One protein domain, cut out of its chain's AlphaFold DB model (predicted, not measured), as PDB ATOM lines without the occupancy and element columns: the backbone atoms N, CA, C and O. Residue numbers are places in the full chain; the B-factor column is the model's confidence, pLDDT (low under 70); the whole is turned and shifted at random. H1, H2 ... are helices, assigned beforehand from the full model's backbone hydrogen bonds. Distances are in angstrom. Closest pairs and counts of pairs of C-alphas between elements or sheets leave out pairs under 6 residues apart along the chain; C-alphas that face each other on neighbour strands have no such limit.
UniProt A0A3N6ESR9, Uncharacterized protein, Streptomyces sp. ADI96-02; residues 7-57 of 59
ATOM      1  N   ASP A   7     -36.213  14.973  10.215       98.50
ATOM      2  CA  ASP A   7     -34.833  14.549   9.971       98.50
ATOM      3  C   ASP A   7     -34.717  13.023   9.858       98.50
ATOM      4  O   ASP A   7     -34.040  12.517   8.960       98.50
ATOM      5  N   ASP A   8     -35.436  12.278  10.701       98.00
ATOM      6  CA  ASP A   8     -35.472  10.812  10.628       98.00
ATOM      7  C   ASP A   8     -36.154  10.332   9.338       98.00
ATOM      8  O   ASP A   8     -35.674   9.401   8.691       98.00
ATOM      9  N   VAL A   9     -37.234  10.999   8.910       97.50
ATOM     10  CA  VAL A   9     -37.911  10.680   7.640       97.50
ATOM     11  C   VAL A   9     -36.982  10.917   6.450       97.50
ATOM     12  O   VAL A   9     -36.911  10.076   5.555       97.50
ATOM     13  N   VAL A  10     -36.252  12.037   6.430       98.19
ATOM     14  CA  VAL A  10     -35.280  12.342   5.365       98.19
ATOM     15  C   VAL A  10     -34.152  11.318   5.358       98.19
ATOM     16  O   VAL A  10     -33.798  10.807   4.295       98.19
ATOM     17  N   THR A  11     -33.622  10.983   6.536       98.31
ATOM     18  CA  THR A  11     -32.561   9.981   6.690       98.31
ATOM     19  C   THR A  11     -32.999   8.636   6.117       98.31
ATOM     20  O   THR A  11     -32.283   8.047   5.305       98.31
ATOM     21  N   ALA A  12     -34.199   8.176   6.472       97.81
ATOM     22  CA  ALA A  12     -34.735   6.924   5.960       97.81
ATOM     23  C   ALA A  12     -34.999   6.974   4.447       97.81
ATOM     24  O   ALA A  12     -34.656   6.027   3.748       97.81
ATOM     25  N   ALA A  13     -35.527   8.082   3.919       97.00
ATOM     26  CA  ALA A  13     -35.804   8.222   2.489       97.00
ATOM     27  C   ALA A  13     -34.532   8.174   1.631       97.00
ATOM     28  O   ALA A  13     -34.495   7.476   0.618       97.00
ATOM     29  N   LEU A  14     -33.470   8.876   2.045       98.44
ATOM     30  CA  LEU A  14     -32.176   8.819   1.360       98.44
ATOM     31  C   LEU A  14     -31.594   7.407   1.405       98.44
ATOM     32  O   LEU A  14     -31.122   6.902   0.387       98.44
ATOM     33  N   ARG A  15     -31.691   6.739   2.561       97.94
ATOM     34  CA  ARG A  15     -31.208   5.367   2.692       97.94
ATOM     35  C   ARG A  15     -32.012   4.381   1.842       97.94
ATOM     36  O   ARG A  15     -31.409   3.522   1.207       97.94
ATOM     37  N   GLY A  16     -33.335   4.519   1.782       96.00
ATOM     38  CA  GLY A  16     -34.201   3.699   0.931       96.00
ATOM     39  C   GLY A  16     -33.837   3.829  -0.550       96.00
ATOM     40  O   GLY A  16     -33.728   2.824  -1.250       96.00
ATOM     41  N   LEU A  17     -33.527   5.046  -1.016       97.25
ATOM     42  CA  LEU A  17     -33.032   5.270  -2.382       97.25
ATOM     43  C   LEU A  17     -31.709   4.539  -2.649       97.25
ATOM     44  O   LEU A  17     -31.560   3.915  -3.698       97.25
ATOM     45  N   GLU A  18     -30.758   4.581  -1.713       97.88
ATOM     46  CA  GLU A  18     -29.487   3.845  -1.826       97.88
ATOM     47  C   GLU A  18     -29.679   2.323  -1.844       97.88
ATOM     48  O   GLU A  18     -28.913   1.611  -2.491       97.88
ATOM     49  N   LEU A  19     -30.694   1.822  -1.135       95.56
ATOM     50  CA  LEU A  19     -31.077   0.409  -1.113       95.56
ATOM     51  C   LEU A  19     -31.854  -0.021  -2.370       95.56
ATOM     52  O   LEU A  19     -32.071  -1.214  -2.570       95.56
ATOM     53  N   GLY A  20     -32.245   0.925  -3.228       95.19
ATOM     54  CA  GLY A  20     -33.061   0.658  -4.411       95.19
ATOM     55  C   GLY A  20     -34.527   0.365  -4.086       95.19
ATOM     56  O   GLY A  20     -35.211  -0.273  -4.887       95.19
ATOM     57  N   GLU A  21     -35.020   0.807  -2.927       93.69
ATOM     58  CA  GLU A  21     -36.425   0.655  -2.559       93.69
ATOM     59  C   GLU A  21     -37.328   1.474  -3.488       93.69
ATOM     60  O   GLU A  21     -37.106   2.661  -3.731       93.69
ATOM     61  N   ILE A  22     -38.399   0.844  -3.976       91.06
ATOM     62  CA  ILE A  22     -39.446   1.528  -4.750       91.06
ATOM     63  C   ILE A  22     -40.397   2.281  -3.809       91.06
ATOM     64  O   ILE A  22     -40.896   3.355  -4.144       91.06
ATOM     65  N   VAL A  23     -40.647   1.719  -2.623       92.94
ATOM     66  CA  VAL A  23     -41.509   2.288  -1.586       92.94
ATOM     67  C   VAL A  23     -40.716   2.370  -0.289       92.94
ATOM     68  O   VAL A  23     -40.436   1.350   0.327       92.94
ATOM     69  N   CYS A  24     -40.402   3.591   0.140       95.06
ATOM     70  CA  CYS A  24     -39.804   3.848   1.447       95.06
ATOM     71  C   CYS A  24     -40.909   3.931   2.512       95.06
ATOM     72  O   CYS A  24     -41.708   4.874   2.513       95.06
ATOM     73  N   ALA A  25     -40.942   2.974   3.441       95.12
ATOM     74  CA  ALA A  25     -41.897   2.936   4.551       95.12
ATOM     75  C   ALA A  25     -41.167   2.982   5.909       95.12
ATOM     76  O   ALA A  25     -41.053   1.970   6.593       95.12
ATOM     77  N   PRO A  26     -40.705   4.161   6.359       95.38
ATOM     78  CA  PRO A  26     -39.750   4.274   7.467       95.38
ATOM     79  C   PRO A  26     -40.322   3.904   8.845       95.38
ATOM     80  O   PRO A  26     -39.584   3.770   9.812       95.38
ATOM     81  N   GLY A  27     -41.646   3.773   8.959       94.31
ATOM     82  CA  GLY A  27     -42.316   3.298  10.172       94.31
ATOM     83  C   GLY A  27     -42.611   1.795  10.179       94.31
ATOM     84  O   GLY A  27     -43.270   1.331  11.107       94.31
ATOM     85  N   VAL A  28     -42.204   1.059   9.143       94.56
ATOM     86  CA  VAL A  28     -42.424  -0.383   9.000       94.56
ATOM     87  C   VAL A  28     -41.080  -1.081   9.160       94.56
ATOM     88  O   VAL A  28     -40.236  -1.006   8.278       94.56
ATOM     89  N   GLU A  29     -40.888  -1.748  10.296       93.50
ATOM     90  CA  GLU A  29     -39.640  -2.464  10.595       93.50
ATOM     91  C   GLU A  29     -39.452  -3.689   9.685       93.50
ATOM     92  O   GLU A  29     -38.377  -3.922   9.142       93.50
ATOM     93  N   ASP A  30     -40.516  -4.477   9.506       94.25
ATOM     94  CA  ASP A  30     -40.488  -5.678   8.675       94.25
ATOM     95  C   ASP A  30     -40.949  -5.357   7.250       94.25
ATOM     96  O   ASP A  30     -42.148  -5.309   6.954       94.25
ATOM     97  N   ALA A  31     -39.983  -5.152   6.354       90.06
ATOM     98  CA  ALA A  31     -40.234  -4.847   4.948       90.06
ATOM     99  C   ALA A  31     -41.057  -5.932   4.223       90.06
ATOM    100  O   ALA A  31     -41.799  -5.611   3.292       90.06
ATOM    101  N   SER A  32     -41.018  -7.192   4.681       92.88
ATOM    102  CA  SER A  32     -41.774  -8.291   4.060       92.88
ATOM    103  C   SER A  32     -43.296  -8.125   4.184       92.88
ATOM    104  O   SER A  32     -44.067  -8.714   3.417       92.88
ATOM    105  N   LEU A  33     -43.758  -7.274   5.107       94.81
ATOM    106  CA  LEU A  33     -45.169  -6.911   5.225       94.81
ATOM    107  C   LEU A  33     -45.656  -6.097   4.021       94.81
ATOM    108  O   LEU A  33     -46.796  -6.281   3.591       94.81
ATOM    109  N   LEU A  34     -44.806  -5.237   3.447       93.06
ATOM    110  CA  LEU A  34     -45.137  -4.497   2.226       93.06
ATOM    111  C   LEU A  34     -45.248  -5.454   1.040       93.06
ATOM    112  O   LEU A  34     -46.245  -5.415   0.321       93.06
ATOM    113  N   ASP A  35     -44.282  -6.366   0.901       91.81
ATOM    114  CA  ASP A  35     -44.305  -7.398  -0.138       91.81
ATOM    115  C   ASP A  35     -45.576  -8.243  -0.051       91.81
ATOM    116  O   ASP A  35     -46.238  -8.487  -1.059       91.81
ATOM    117  N   THR A  36     -45.967  -8.641   1.161       95.56
ATOM    118  CA  THR A  36     -47.188  -9.421   1.394       95.56
ATOM    119  C   THR A  36     -48.434  -8.677   0.915       95.56
ATOM    120  O   THR A  36     -49.278  -9.271   0.240       95.56
ATOM    121  N   VAL A  37     -48.552  -7.382   1.223       94.12
ATOM    122  CA  VAL A  37     -49.680  -6.556   0.763       94.12
ATOM    123  C   VAL A  37     -49.667  -6.415  -0.756       94.12
ATOM    124  O   VAL A  37     -50.697  -6.628  -1.391       94.12
ATOM    125  N   PHE A  38     -48.510  -6.142  -1.362       91.94
ATOM    126  CA  PHE A  38     -48.406  -6.017  -2.815       91.94
ATOM    127  C   PHE A  38     -48.765  -7.318  -3.534       91.94
ATOM    128  O   PHE A  38     -49.488  -7.291  -4.530       91.94
ATOM    129  N   GLN A  39     -48.317  -8.466  -3.024       94.75
ATOM    130  CA  GLN A  39     -48.680  -9.764  -3.592       94.75
ATOM    131  C   GLN A  39     -50.173 -10.061  -3.434       94.75
ATOM    132  O   GLN A  39     -50.791 -10.579  -4.365       94.75
ATOM    133  N   ALA A  40     -50.772  -9.711  -2.293       96.06
ATOM    134  CA  ALA A  40     -52.207  -9.865  -2.086       96.06
ATOM    135  C   ALA A  40     -53.017  -9.006  -3.071       96.06
ATOM    136  O   ALA A  40     -53.929  -9.524  -3.719       96.06
ATOM    137  N   ASP A  41     -52.651  -7.735  -3.244       94.25
ATOM    138  CA  ASP A  41     -53.301  -6.832  -4.199       94.25
ATOM    139  C   ASP A  41     -53.195  -7.370  -5.632       94.25
ATOM    140  O   ASP A  41     -54.204  -7.490  -6.338       94.25
ATOM    141  N   LEU A  42     -51.994  -7.777  -6.055       94.06
ATOM    142  CA  LEU A  42     -51.773  -8.361  -7.379       94.06
ATOM    143  C   LEU A  42     -52.581  -9.645  -7.587       94.06
ATOM    144  O   LEU A  42     -53.134  -9.842  -8.668       94.06
ATOM    145  N   ALA A  43     -52.704 -10.498  -6.570       95.81
ATOM    146  CA  ALA A  43     -53.505 -11.714  -6.660       95.81
ATOM    147  C   ALA A  43     -54.996 -11.404  -6.868       95.81
ATOM    148  O   ALA A  43     -55.647 -12.052  -7.687       95.81
ATOM    149  N   VAL A  44     -55.543 -10.395  -6.183       92.50
ATOM    150  CA  VAL A  44     -56.960 -10.003  -6.310       92.50
ATOM    151  C   VAL A  44     -57.273  -9.458  -7.703       92.50
ATOM    152  O   VAL A  44     -58.274  -9.847  -8.317       92.50
ATOM    153  N   PHE A  45     -56.426  -8.569  -8.223       89.44
ATOM    154  CA  PHE A  45     -56.628  -7.977  -9.549       89.44
ATOM    155  C   PHE A  45     -56.220  -8.918 -10.689       89.44
ATOM    156  O   PHE A  45     -56.800  -8.854 -11.770       89.44
ATOM    157  N   GLY A  46     -55.280  -9.830 -10.454       90.44
ATOM    158  CA  GLY A  46     -54.916 -10.882 -11.404       90.44
ATOM    159  C   GLY A  46     -55.965 -11.992 -11.508       90.44
ATOM    160  O   GLY A  46     -56.139 -12.571 -12.574       90.44
ATOM    161  N   ALA A  47     -56.710 -12.261 -10.433       91.75
ATOM    162  CA  ALA A  47     -57.763 -13.281 -10.395       91.75
ATOM    163  C   ALA A  47     -59.122 -12.807 -10.948       91.75
ATOM    164  O   ALA A  47     -60.141 -13.470 -10.735       91.75
ATOM    165  N   GLN A  48     -59.172 -11.659 -11.629       91.62
ATOM    166  CA  GLN A  48     -60.407 -11.181 -12.245       91.62
ATOM    167  C   GLN A  48     -60.875 -12.157 -13.329       91.62
ATOM    168  O   GLN A  48     -60.091 -12.658 -14.133       91.62
ATOM    169  N   SER A  49     -62.180 -12.409 -13.354       92.19
ATOM    170  CA  SER A  49     -62.828 -13.260 -14.348       92.19
ATOM    171  C   SER A  49     -63.983 -12.492 -14.983       92.19
ATOM    172  O   SER A  49     -64.696 -11.785 -14.265       92.19
ATOM    173  N   PRO A  50     -64.213 -12.632 -16.302       92.00
ATOM    174  CA  PRO A  50     -65.424 -12.111 -16.930       92.00
ATOM    175  C   PRO A  50     -66.682 -12.857 -16.461       92.00
ATOM    176  O   PRO A  50     -67.797 -12.386 -16.673       92.00
ATOM    177  N   GLU A  51     -66.526 -14.024 -15.835       94.38
ATOM    178  CA  GLU A  51     -67.640 -14.786 -15.300       94.38
ATOM    179  C   GLU A  51     -67.978 -14.390 -13.863       94.38
ATOM    180  O   GLU A  51     -67.106 -14.183 -13.017       94.38
ATOM    181  N   LEU A  52     -69.275 -14.402 -13.548       94.50
ATOM    182  CA  LEU A  52     -69.754 -14.191 -12.188       94.50
ATOM    183  C   LEU A  52     -69.149 -15.240 -11.242       94.50
ATOM    184  O   LEU A  52     -69.272 -16.444 -11.495       94.50
ATOM    185  N   ALA A  53     -68.531 -14.797 -10.142       94.62
ATOM    186  CA  ALA A  53     -67.961 -15.703  -9.151       94.62
ATOM    187  C   ALA A  53     -69.034 -16.645  -8.587       94.62
ATOM    188  O   ALA A  53     -70.150 -16.215  -8.297       94.62
ATOM    189  N   THR A  54     -68.684 -17.917  -8.379       94.06
ATOM    190  CA  THR A  54     -69.625 -18.980  -7.978       94.06
ATOM    191  C   THR A  54     -70.477 -18.615  -6.767       94.06
ATOM    192  O   THR A  54     -71.664 -18.905  -6.756       94.06
ATOM    193  N   ARG A  55     -69.912 -17.894  -5.789       94.31
ATOM    194  CA  ARG A  55     -70.630 -17.413  -4.593       94.31
ATOM    195  C   ARG A  55     -71.836 -16.502  -4.879       94.31
ATOM    196  O   ARG A  55     -72.629 -16.268  -3.979       94.31
ATOM    197  N   TYR A  56     -71.944 -15.960  -6.092       95.12
ATOM    198  CA  TYR A  56     -73.056 -15.114  -6.532       95.12
ATOM    199  C   TYR A  56     -73.975 -15.800  -7.547       95.12
ATOM    200  O   TYR A  56     -74.986 -15.220  -7.936       95.12
ATOM    201  N   ARG A  57     -73.640 -17.009  -8.012       94.44
ATOM    202  CA  ARG A  57     -74.562 -17.798  -8.834       94.44
ATOM    203  C   ARG A  57     -75.602 -18.392  -7.881       94.44
ATOM    204  O   ARG A  57     -75.229 -19.012  -6.888       94.44
TER     205      ARG A  57
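What this domain is: This is residues 7 to 57 of the 59 residues of an uncharacterized protein of Streptomyces sp. ADI96-02 (UniProt A0A3N6ESR9). Two separate helices follow one another along a drawn-out rod, H1 at one end, then a winding loop of residues 20 to 31, then H2. Residues 35 to 57, which take in most of H2 and the tail after it, stick out free to the other end. The printed part has 51 residues with two named helices, H1 then H2, and no named strand; the class is all helix. It is extended, with a radius of gyration of the C-alphas of 17.2 A and spans of 54 by 17 by 15 A.

How they stand to each other: H1, residues 7 to 19, and H2, residues 32 to 46, are apart. A long link of 12 residues joins them. In both helices every O i to N i+4 pair is within hydrogen-bond range.

Where its parts are: H1 begins at C-alpha 7 at (-34.833, 14.549, 9.971) and is 18.4 A long from first to last C-alpha. H2 measures 20.5 A likewise and ends at C-alpha 46 at (-54.916, -10.882, -11.404).

The domain as a whole: The two C-alphas farthest apart, those of Asp 7 and Arg 57, are 54.6 A apart. The printed part has no cut. Its mean pLDDT is 94.6, and no printed residue is under 70.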